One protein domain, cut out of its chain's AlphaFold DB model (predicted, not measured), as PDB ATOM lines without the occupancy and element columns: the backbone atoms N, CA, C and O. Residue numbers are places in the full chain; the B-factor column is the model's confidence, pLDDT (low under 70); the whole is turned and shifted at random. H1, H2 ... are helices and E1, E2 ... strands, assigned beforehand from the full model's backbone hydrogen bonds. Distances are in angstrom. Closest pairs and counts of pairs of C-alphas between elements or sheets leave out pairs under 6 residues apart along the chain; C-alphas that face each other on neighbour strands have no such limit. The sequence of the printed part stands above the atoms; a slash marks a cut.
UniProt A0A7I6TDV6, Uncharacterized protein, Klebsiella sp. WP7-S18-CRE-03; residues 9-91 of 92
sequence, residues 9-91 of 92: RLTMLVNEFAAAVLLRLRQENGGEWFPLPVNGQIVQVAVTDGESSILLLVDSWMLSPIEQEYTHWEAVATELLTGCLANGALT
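AT A GLANCE: This is residues 9 to 91 of the 92 residues of an uncharacterized protein of Klebsiella sp. WP7-S18-CRE-03 (UniProt A0A7I6TDV6). Three helices make a triangle: long H1 is one side, H2 starts against H1 and slants away from it, and H3 closes the gap between the last part of H2 and the first part of H1. The hairpin of strands E1 and E2 lies at one end, by the last residues of H1. The printed part has 83 residues, ordered H1, E1, E2, H2, H3, with an antiparallel two-stranded sheet; the class is mostly helix. It is only just compact, close to loose, with a radius of gyration of the C-alphas of 14.1 A and spans of 41 by 30 by 21 A.

HOW THE PARTS SIT: H1, residues 9 to 29, comes nearest E1, residues 33 to 38, at the C-alphas of Leu 25 and Trp 33, 6.3 A apart. E1 and E2, residues 41 to 46, form an antiparallel hairpin, with N 36 and O 43 within hydrogen-bond range at 2.8 A. H2, residues 51 to 69, touches H1 through residues 51 to 58 alone, closest at the C-alphas of Ala 18 and Ile 54, 5.5 A, at a steep tilt of 52 degrees, opposite ways. H3, residues 73 to 83, touches H2, closest at the C-alphas of Glu 67 and Trp 73, 5.0 A. H3 also touches H1, closest at the C-alphas of Leu 10 and Thr 78, 5.5 A, at a steep tilt of 41 degrees, the same way. H3 is apart from both strands. Every O i to N i+4 pair is within hydrogen-bond range in H1 and H3, and 12 of 15 in H2.

IN THESE COORDINATES: H1 begins at C-alpha 9 (119.257, 63.716, 63.871) and is 30.0 A long. H2, 25.8 A, has a kink of 32 degrees near residue 58. H3 ends at C-alpha 83 (122.020, 67.214, 76.930).

THE WHOLE: The C-alphas farthest apart, of Gln 41 and Thr 71, are 41.7 A apart. The printed part has no cut, and no printed residue has a pLDDT under 70.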
ATOM      1  N   ARG A   9     119.515  63.492  62.440       93.00
ATOM      2  CA  ARG A   9     119.257  63.716  63.871       93.00
ATOM      3  C   ARG A   9     120.005  64.948  64.368       93.00
ATOM      4  O   ARG A   9     119.409  65.766  65.059       93.00
ATOM      5  N   LEU A  10     121.275  65.098  63.998       93.38
ATOM      6  CA  LEU A  10     122.057  66.276  64.379       93.38
ATOM      7  C   LEU A  10     121.445  67.553  63.791       93.38
ATOM      8  O   LEU A  10     121.272  68.534  64.505       93.38
ATOM      9  N   THR A  11     121.032  67.519  62.520       92.19
ATOM     10  CA  THR A  11     120.346  68.655  61.884       92.19
ATOM     11  C   THR A  11     119.057  69.037  62.623       92.19
ATOM     12  O   THR A  11     118.805  70.220  62.841       92.19
ATOM     13  N   MET A  12     118.245  68.055  63.026       93.50
ATOM     14  CA  MET A  12     117.030  68.288  63.815       93.50
ATOM     15  C   MET A  12     117.352  68.944  65.165       93.50
ATOM     16  O   MET A  12     116.787  69.991  65.468       93.50
ATOM     17  N   LEU A  13     118.310  68.393  65.919       94.94
ATOM     18  CA  LEU A  13     118.724  68.923  67.225       94.94
ATOM     19  C   LEU A  13     119.263  70.354  67.136       94.94
ATOM     20  O   LEU A  13     118.965  71.178  67.992       94.94
ATOM     21  N   VAL A  14     120.034  70.669  66.095       94.88
ATOM     22  CA  VAL A  14     120.565  72.022  65.867       94.88
ATOM     23  C   VAL A  14     119.435  73.032  65.644       94.88
ATOM     24  O   VAL A  14     119.474  74.126  66.209       94.88
ATOM     25  N   ASN A  15     118.408  72.668  64.868       94.31
ATOM     26  CA  ASN A  15     117.248  73.538  64.655       94.31
ATOM     27  C   ASN A  15     116.413  73.692  65.938       94.31
ATOM     28  O   ASN A  15     116.034  74.807  66.286       94.31
ATOM     29  N   GLU A  16     116.164  72.599  66.669       95.44
ATOM     30  CA  GLU A  16     115.444  72.643  67.950       95.44
ATOM     31  C   GLU A  16     116.171  73.513  68.978       95.44
ATOM     32  O   GLU A  16     115.553  74.345  69.640       95.44
ATOM     33  N   PHE A  17     117.494  73.376  69.068       95.75
ATOM     34  CA  PHE A  17     118.323  74.206  69.931       95.75
ATOM     35  C   PHE A  17     118.241  75.686  69.552       95.75
ATOM     36  O   PHE A  17     118.028  76.528  70.425       95.75
ATOM     37  N   ALA A  18     118.340  76.021  68.262       94.88
ATOM     38  CA  ALA A  18     118.230  77.406  67.806       94.88
ATOM     39  C   ALA A  18     116.865  78.032  68.147       94.88
ATOM     40  O   ALA A  18     116.806  79.162  68.644       94.88
ATOM     41  N   ALA A  19     115.776  77.285  67.950       95.31
ATOM     42  CA  ALA A  19     114.434  77.716  68.326       95.31
ATOM     43  C   ALA A  19     114.289  77.891  69.851       95.31
ATOM     44  O   ALA A  19     113.725  78.889  70.313       95.31
ATOM     45  N   ALA A  20     114.843  76.968  70.645       96.56
ATOM     46  CA  ALA A  20     114.821  77.035  72.105       96.56
ATOM     47  C   ALA A  20     115.588  78.256  72.646       96.56
ATOM     48  O   ALA A  20     115.115  78.912  73.577       96.56
ATOM     49  N   VAL A  21     116.723  78.613  72.033       95.44
ATOM     50  CA  VAL A  21     117.475  79.837  72.360       95.44
ATOM     51  C   VAL A  21     116.619  81.082  72.134       95.44
ATOM     52  O   VAL A  21     116.492  81.901  73.041       95.44
ATOM     53  N   LEU A  22     115.981  81.229  70.968       95.00
ATOM     54  CA  LEU A  22     115.116  82.390  70.716       95.00
ATOM     55  C   LEU A  22     113.936  82.457  71.673       95.00
ATOM     56  O   LEU A  22     113.587  83.537  72.150       95.00
ATOM     57  N   LEU A  23     113.313  81.311  71.952       94.75
ATOM     58  CA  LEU A  23     112.223  81.242  72.912       94.75
ATOM     59  C   LEU A  23     112.687  81.734  74.286       94.75
ATOM     60  O   LEU A  23     111.990  82.543  74.902       94.75
ATOM     61  N   ARG A  24     113.874  81.310  74.734       95.06
ATOM     62  CA  ARG A  24     114.457  81.759  76.000       95.06
ATOM     63  C   ARG A  24     114.717  83.263  76.006       95.06
ATOM     64  O   ARG A  24     114.292  83.928  76.945       95.06
ATOM     65  N   LEU A  25     115.314  83.810  74.944       95.12
ATOM     66  CA  LEU A  25     115.548  85.254  74.817       95.12
ATOM     67  C   LEU A  25     114.243  86.050  74.912       95.12
ATOM     68  O   LEU A  25     114.146  86.997  75.692       95.12
ATOM     69  N   ARG A  26     113.205  85.622  74.184       94.75
ATOM     70  CA  ARG A  26     111.881  86.259  74.231       94.75
ATOM     71  C   ARG A  26     111.279  86.219  75.639       94.75
ATOM     72  O   ARG A  26     110.679  87.203  76.060       94.75
ATOM     73  N   GLN A  27     111.437  85.106  76.356       95.12
ATOM     74  CA  GLN A  27     110.926  84.936  77.720       95.12
ATOM     75  C   GLN A  27     111.670  85.794  78.750       95.12
ATOM     76  O   GLN A  27     111.031  86.369  79.626       95.12
ATOM     77  N   GLU A  28     112.998  85.878  78.662       95.06
ATOM     78  CA  GLU A  28     113.821  86.606  79.636       95.06
ATOM     79  C   GLU A  28     113.840  88.115  79.381       95.06
ATOM     80  O   GLU A  28     113.798  88.904  80.324       95.06
ATOM     81  N   ASN A  29     113.879  88.519  78.110       94.94
ATOM     82  CA  ASN A  29     114.186  89.893  77.715       94.94
ATOM     83  C   ASN A  29     112.987  90.612  77.069       94.94
ATOM     84  O   ASN A  29     113.088  91.776  76.679       94.94
ATOM     85  N   GLY A  30     111.838  89.943  76.931       93.56
ATOM     86  CA  GLY A  30     110.645  90.507  76.290       93.56
ATOM     87  C   GLY A  30     110.786  90.706  74.775       93.56
ATOM     88  O   GLY A  30     109.997  91.434  74.177       93.56
ATOM     89  N   GLY A  31     111.792  90.086  74.149       93.62
ATOM     90  CA  GLY A  31     112.063  90.167  72.715       93.62
ATOM     91  C   GLY A  31     113.300  89.364  72.305       93.62
ATOM     92  O   GLY A  31     113.955  88.744  73.136       93.62
ATOM     93  N   GLU A  32     113.630  89.373  71.015       94.19
ATOM     94  CA  GLU A  32     114.812  88.684  70.474       94.19
ATOM     95  C   GLU A  32     116.068  89.549  70.596       94.19
ATOM     96  O   GLU A  32     116.620  90.054  69.620       94.19
ATOM     97  N   TRP A  33     116.503  89.767  71.828       95.06
ATOM     98  CA  TRP A  33     117.725  90.498  72.125       95.06
ATOM     99  C   TRP A  33     118.328  89.986  73.429       95.06
ATOM    100  O   TRP A  33     117.640  89.331  74.212       95.06
ATOM    101  N   PHE A  34     119.602  90.283  73.669       93.81
ATOM    102  CA  PHE A  34     120.261  90.022  74.949       93.81
ATOM    103  C   PHE A  34     121.159  91.197  75.368       93.81
ATOM    104  O   PHE A  34     121.678  91.914  74.507       93.81
ATOM    105  N   PRO A  35     121.333  91.442  76.680       95.44
ATOM    106  CA  PRO A  35     122.248  92.463  77.170       95.44
ATOM    107  C   PRO A  35     123.702  91.987  77.063       95.44
ATOM    108  O   PRO A  35     124.038  90.885  77.492       95.44
ATOM    109  N   LEU A  36     124.583  92.846  76.554       94.62
ATOM    110  CA  LEU A  36     126.023  92.620  76.514       94.62
ATOM    111  C   LEU A  36     126.747  93.750  77.263       94.62
ATOM    112  O   LEU A  36     126.641  94.913  76.857       94.62
ATOM    113  N   PRO A  37     127.485  93.453  78.348       94.75
ATOM    114  CA  PRO A  37     128.322  94.445  79.003       94.75
ATOM    115  C   PRO A  37     129.539  94.793  78.133       94.75
ATOM    116  O   PRO A  37     130.355  93.931  77.814       94.75
ATOM    117  N   VAL A  38     129.688  96.071  77.782       95.44
ATOM    118  CA  VAL A  38     130.807  96.615  77.000       95.44
ATOM    119  C   VAL A  38     131.309  97.884  77.684       95.44
ATOM    120  O   VAL A  38     130.560  98.842  77.845       95.44
ATOM    121  N   ASN A  39     132.580  97.903  78.099       94.31
ATOM    122  CA  ASN A  39     133.231  99.069  78.721       94.31
ATOM    123  C   ASN A  39     132.434  99.703  79.883       94.31
ATOM    124  O   ASN A  39     132.363 100.924  80.010       94.31
ATOM    125  N   GLY A  40     131.813  98.879  80.733       94.19
ATOM    126  CA  GLY A  40     131.016  99.346  81.875       94.19
ATOM    127  C   GLY A  40     129.600  99.825  81.528       94.19
ATOM    128  O   GLY A  40     128.887 100.290  82.414       94.19
ATOM    129  N   GLN A  41     129.171  99.694  80.272       95.50
ATOM    130  CA  GLN A  41     127.804  99.961  79.820       95.50
ATOM    131  C   GLN A  41     127.110  98.658  79.415       95.50
ATOM    132  O   GLN A  41     127.771  97.698  79.031       95.50
ATOM    133  N   ILE A  42     125.777  98.624  79.478       95.50
ATOM    134  CA  ILE A  42     124.978  97.519  78.936       95.50
ATOM    135  C   ILE A  42     124.450  97.928  77.563       95.50
ATOM    136  O   ILE A  42     123.705  98.900  77.450       95.50
ATOM    137  N   VAL A  43     124.825  97.173  76.532       96.00
ATOM    138  CA  VAL A  43     124.318  97.335  75.166       96.00
ATOM    139  C   VAL A  43     123.295  96.238  74.889       96.00
ATOM    140  O   VAL A  43     123.517  95.082  75.236       96.00
ATOM    141  N   GLN A  44     122.171  96.585  74.261       94.81
ATOM    142  CA  GLN A  44     121.212  95.592  73.779       94.81
ATOM    143  C   GLN A  44     121.659  95.076  72.414       94.81
ATOM    144  O   GLN A  44     121.779  95.847  71.462       94.81
ATOM    145  N   VAL A  45     121.897  93.772  72.318       93.81
ATOM    146  CA  VAL A  45     122.245  93.110  71.063       93.81
ATOM    147  C   VAL A  45     120.991  92.450  70.517       93.81
ATOM    148  O   VAL A  45     120.497  91.481  71.089       93.81
ATOM    149  N   ALA A  46     120.459  93.004  69.430       94.38
ATOM    150  CA  ALA A  46     119.305  92.446  68.741       94.38
ATOM    151  C   ALA A  46     119.700  91.234  67.888       94.38
ATOM    152  O   ALA A  46     120.761  91.222  67.260       94.38
ATOM    153  N   VAL A  47     118.814  90.245  67.817       94.06
ATOM    154  CA  VAL A  47     118.879  89.153  66.845       94.06
ATOM    155  C   VAL A  47     118.036  89.561  65.638       94.06
ATOM    156  O   VAL A  47     116.833  89.761  65.761       94.06
ATOM    157  N   THR A  48     118.667  89.750  64.479       89.38
ATOM    158  CA  THR A  48     118.018  90.388  63.319       89.38
ATOM    159  C   THR A  48     117.389  89.412  62.326       89.38
ATOM    160  O   THR A  48     116.495  89.826  61.594       89.38
ATOM    161  N   ASP A  49     117.781  88.128  62.329       90.38
ATOM    162  CA  ASP A  49     117.265  87.100  61.400       90.38
ATOM    163  C   ASP A  49     116.749  85.838  62.117       90.38
ATOM    164  O   ASP A  49     116.788  84.727  61.571       90.38
ATOM    165  N   GLY A  50     116.283  86.004  63.360       90.50
ATOM    166  CA  GLY A  50     115.712  84.935  64.176       90.50
ATOM    167  C   GLY A  50     116.592  83.684  64.196       90.50
ATOM    168  O   GLY A  50     117.781  83.739  64.522       90.50
ATOM    169  N   GLU A  51     116.014  82.539  63.820       90.56
ATOM    170  CA  GLU A  51     116.685  81.238  63.955       90.56
ATOM    171  C   GLU A  51     117.925  81.154  63.071       90.56
ATOM    172  O   GLU A  51     118.906  80.522  63.449       90.56
ATOM    173  N   SER A  52     117.937  81.850  61.931       91.81
ATOM    174  CA  SER A  52     119.069  81.817  60.999       91.81
ATOM    175  C   SER A  52     120.332  82.424  61.610       91.81
ATOM    176  O   SER A  52     121.422  81.880  61.421       91.81
ATOM    177  N   SER A  53     120.199  83.516  62.372       91.00
ATOM    178  CA  SER A  53     121.332  84.123  63.080       91.00
ATOM    179  C   SER A  53     121.859  83.193  64.175       91.00
ATOM    180  O   SER A  53     123.070  83.048  64.328       91.00
ATOM    181  N   ILE A  54     120.964  82.521  64.907       94.19
ATOM    182  CA  ILE A  54     121.356  81.570  65.955       94.19
ATOM    183  C   ILE A  54     122.043  80.345  65.351       94.19
ATOM    184  O   ILE A  54     123.091  79.931  65.839       94.19
ATOM    185  N   LEU A  55     121.523  79.808  64.248       94.00
ATOM    186  CA  LEU A  55     122.136  78.698  63.522       94.00
ATOM    187  C   LEU A  55     123.556  79.029  63.052       94.00
ATOM    188  O   LEU A  55     124.437  78.176  63.128       94.00
ATOM    189  N   LEU A  56     123.802  80.266  62.611       93.00
ATOM    190  CA  LEU A  56     125.145  80.716  62.244       93.00
ATOM    191  C   LEU A  56     126.097  80.717  63.450       93.00
ATOM    192  O   LEU A  56     127.256  80.320  63.322       93.00
ATOM    193  N   LEU A  57     125.621  81.143  64.623       92.12
ATOM    194  CA  LEU A  57     126.415  81.101  65.853       92.12
ATOM    195  C   LEU A  57     126.688  79.661  66.289       92.12
ATOM    196  O   LEU A  57     127.827  79.335  66.602       92.12
ATOM    197  N   VAL A  58     125.684  78.784  66.241       93.44
ATOM    198  CA  VAL A  58     125.844  77.356  66.548       93.44
ATOM    199  C   VAL A  58     126.864  76.706  65.605       93.44
ATOM    200  O   VAL A  58     127.752  75.986  66.057       93.44
ATOM    201  N   ASP A  59     126.798  76.989  64.305       92.81
ATOM    202  CA  ASP A  59     127.751  76.453  63.328       92.81
ATOM    203  C   ASP A  59     129.183  76.960  63.569       92.81
ATOM    204  O   ASP A  59     130.122  76.164  63.620       92.81
ATOM    205  N   SER A  60     129.353  78.270  63.764       93.50
ATOM    206  CA  SER A  60     130.678  78.897  63.882       93.50
ATOM    207  C   SER A  60     131.351  78.696  65.242       93.50
ATOM    208  O   SER A  60     132.566  78.521  65.286       93.50
ATOM    209  N   TRP A  61     130.588  78.692  66.338       92.19
ATOM    210  CA  TRP A  61     131.130  78.624  67.702       92.19
ATOM    211  C   TRP A  61     131.028  77.250  68.357       92.19
ATOM    212  O   TRP A  61     131.702  77.023  69.359       92.19
ATOM    213  N   MET A  62     130.216  76.333  67.824       92.75
ATOM    214  CA  MET A  62     130.046  75.003  68.410       92.75
ATOM    215  C   MET A  62     130.385  73.891  67.419       92.75
ATOM    216  O   MET A  62     131.303  73.118  67.676       92.75
ATOM    217  N   LEU A  63     129.696  73.802  66.277       94.25
ATOM    218  CA  LEU A  63     129.881  72.664  65.368       94.25
ATOM    219  C   LEU A  63     131.252  72.676  64.688       94.25
ATOM    220  O   LEU A  63     131.928  71.652  64.692       94.25
ATOM    221  N   SER A  64     131.681  73.822  64.151       94.12
ATOM    222  CA  SER A  64     132.961  73.922  63.439       94.12
ATOM    223  C   SER A  64     134.164  73.605  64.339       94.12
ATOM    224  O   SER A  64     135.020  72.835  63.904       94.12
ATOM    225  N   PRO A  65     134.241  74.097  65.594       95.50
ATOM    226  CA  PRO A  65     135.284  73.661  66.522       95.50
ATOM    227  C   PRO A  65     135.229  72.161  66.847       95.50
ATOM    228  O   PRO A  65     136.257  71.495  66.799       95.50
ATOM    229  N   ILE A  66     134.050  71.589  67.130       94.94
ATOM    230  CA  ILE A  66     133.938  70.150  67.448       94.94
ATOM    231  C   ILE A  66     134.362  69.294  66.241       94.94
ATOM    232  O   ILE A  66     135.053  68.292  66.411       94.94
ATOM    233  N   GLU A  67     133.995  69.694  65.022       94.06
ATOM    234  CA  GLU A  67     134.414  69.023  63.786       94.06
ATOM    235  C   GLU A  67     135.936  69.014  63.606       94.06
ATOM    236  O   GLU A  67     136.496  68.011  63.165       94.06
ATOM    237  N   GLN A  68     136.611  70.109  63.960       95.38
ATOM    238  CA  GLN A  68     138.066  70.222  63.840       95.38
ATOM    239  C   GLN A  68     138.814  69.368  64.871       95.38
ATOM    240  O   GLN A  68     139.889  68.854  64.565       95.38
ATOM    241  N   GLU A  69     138.246  69.198  66.064       96.06
ATOM    242  CA  GLU A  69     138.921  68.544  67.190       96.06
ATOM    243  C   GLU A  69     138.644  67.032  67.291       96.06
ATOM    244  O   GLU A  69     139.482  66.279  67.790       96.06
ATOM    245  N   TYR A  70     137.489  66.548  66.816       93.88
ATOM    246  CA  TYR A  70     137.056  65.163  67.049       93.88
ATOM    247  C   TYR A  70     136.811  64.380  65.753       93.88
ATOM    248  O   TYR A  70     135.971  64.729  64.931       93.88
ATOM    249  N   THR A  71     137.433  63.205  65.613       92.50
ATOM    250  CA  THR A  71     137.187  62.303  64.467       92.50
ATOM    251  C   THR A  71     135.725  61.838  64.369       92.50
ATOM    252  O   THR A  71     135.208  61.641  63.274       92.50
ATOM    253  N   HIS A  72     135.034  61.695  65.506       92.94
ATOM    254  CA  HIS A  72     133.615  61.318  65.590       92.94
ATOM    255  C   HIS A  72     132.724  62.499  66.012       92.94
ATOM    256  O   HIS A  72     131.800  62.340  66.812       92.94
ATOM    257  N   TRP A  73     133.015  63.693  65.492       93.88
ATOM    258  CA  TRP A  73     132.393  64.948  65.914       93.88
ATOM    259  C   TRP A  73     130.860  64.958  65.870       93.88
ATOM    260  O   TRP A  73     130.245  65.525  66.768       93.88
ATOM    261  N   GLU A  74     130.219  64.315  64.885       93.75
ATOM    262  CA  GLU A  74     128.751  64.306  64.795       93.75
ATOM    263  C   GLU A  74     128.112  63.618  66.010       93.75
ATOM    264  O   GLU A  74     127.062  64.056  66.487       93.75
ATOM    265  N   ALA A  75     128.740  62.558  66.534       94.38
ATOM    266  CA  ALA A  75     128.271  61.866  67.732       94.38
ATOM    267  C   ALA A  75     128.452  62.742  68.980       94.38
ATOM    268  O   ALA A  75     127.511  62.887  69.757       94.38
ATOM    269  N   VAL A  76     129.616  63.392  69.109       95.19
ATOM    270  CA  VAL A  76     129.921  64.328  70.205       95.19
ATOM    271  C   VAL A  76     128.934  65.500  70.217       95.19
ATOM    272  O   VAL A  76     128.325  65.793  71.243       95.19
ATOM    273  N   ALA A  77     128.710  66.137  69.065       94.94
ATOM    274  CA  ALA A  77     127.763  67.241  68.931       94.94
ATOM    275  C   ALA A  77     126.316  66.802  69.209       94.94
ATOM    276  O   ALA A  77     125.555  67.535  69.838       94.94
ATOM    277  N   THR A  78     125.936  65.595  68.772       95.25
ATOM    278  CA  THR A  78     124.606  65.025  69.042       95.25
ATOM    279  C   THR A  78     124.387  64.807  70.535       95.25
ATOM    280  O   THR A  78     123.316  65.140  71.042       95.25
ATOM    281  N   GLU A  79     125.367  64.240  71.238       95.12
ATOM    282  CA  GLU A  79     125.290  64.005  72.681       95.12
ATOM    283  C   GLU A  79     125.196  65.326  73.450       95.12
ATOM    284  O   GLU A  79     124.282  65.494  74.259       95.12
ATOM    285  N   LEU A  80     126.053  66.294  73.111       94.38
ATOM    286  CA  LEU A  80     126.028  67.634  73.694       94.38
ATOM    287  C   LEU A  80     124.655  68.300  73.527       94.38
ATOM    288  O   LEU A  80     124.044  68.711  74.508       94.38
ATOM    289  N   LEU A  81     124.137  68.364  72.296       94.94
ATOM    290  CA  LEU A  81     122.844  68.998  72.021       94.94
ATOM    291  C   LEU A  81     121.665  68.246  72.643       94.94
ATOM    292  O   LEU A  81     120.702  68.882  73.062       94.94
ATOM    293  N   THR A  82     121.745  66.916  72.737       95.00
ATOM    294  CA  THR A  82     120.741  66.123  73.464       95.00
ATOM    295  C   THR A  82     120.733  66.505  74.947       95.00
ATOM    296  O   THR A  82     119.663  66.596  75.537       95.00
ATOM    297  N   GLY A  83     121.902  66.761  75.543       95.12
ATOM    298  CA  GLY A  83     122.020  67.214  76.930       95.12
ATOM    299  C   GLY A  83     121.526  68.643  77.165       95.12
ATOM    300  O   GLY A  83     121.044  68.932  78.252       95.12
ATOM    301  N   CYS A  84     121.600  69.513  76.156       94.94
ATOM    302  CA  CYS A  84     121.140  70.902  76.246       94.94
ATOM    303  C   CYS A  84     119.624  71.079  76.055       94.94
ATOM    304  O   CYS A  84     119.120  72.191  76.224       94.94
ATOM    305  N   LEU A  85     118.899  70.027  75.661       94.56
ATOM    306  CA  LEU A  85     117.480  70.088  75.317       94.56
ATOM    307  C   LEU A  85     116.637  69.194  76.233       94.56
ATOM    308  O   LEU A  85     116.872  67.995  76.355       94.56
ATOM    309  N   ALA A  86     115.579  69.765  76.805       91.62
ATOM    310  CA  ALA A  86     114.535  69.025  77.507       91.62
ATOM    311  C   ALA A  86     113.153  69.528  77.074       91.62
ATOM    312  O   ALA A  86     112.806  70.688  77.287       91.62
ATOM    313  N   ASN A  87     112.346  68.646  76.472       86.56
ATOM    314  CA  ASN A  87     110.973  68.940  76.032       86.56
ATOM    315  C   ASN A  87     110.847  70.210  75.156       86.56
ATOM    316  O   ASN A  87     109.898  70.976  75.308       86.56
ATOM    317  N   GLY A  88     111.807  70.447  74.255       81.50
ATOM    318  CA  GLY A  88     111.813  71.613  73.358       81.50
ATOM    319  C   GLY A  88     112.262  72.931  74.002       81.50
ATOM    320  O   GLY A  88     112.138  73.984  73.382       81.50
ATOM    321  N   ALA A  89     112.785  72.892  75.230       89.62
ATOM    322  CA  ALA A  89     113.404  74.026  75.908       89.62
ATOM    323  C   ALA A  89     114.875  73.736  76.229       89.62
ATOM    324  O   ALA A  89     115.299  72.578  76.261       89.62
ATOM    325  N   LEU A  90     115.641  74.796  76.495       94.00
ATOM    326  CA  LEU A  90     116.996  74.661  77.021       94.00
ATOM    327  C   LEU A  90     116.951  74.091  78.442       94.00
ATOM    328  O   LEU A  90     116.105  74.490  79.249       94.00
ATOM    329  N   THR A  91     117.858  73.169  78.752       93.06
ATOM    330  CA  THR A  91     118.088  72.727  80.133       93.06
ATOM    331  C   THR A  91     118.617  73.876  80.994       93.06
ATOM    332  O   THR A  91     119.239  74.803  80.472       93.06
TER     333      THR A  91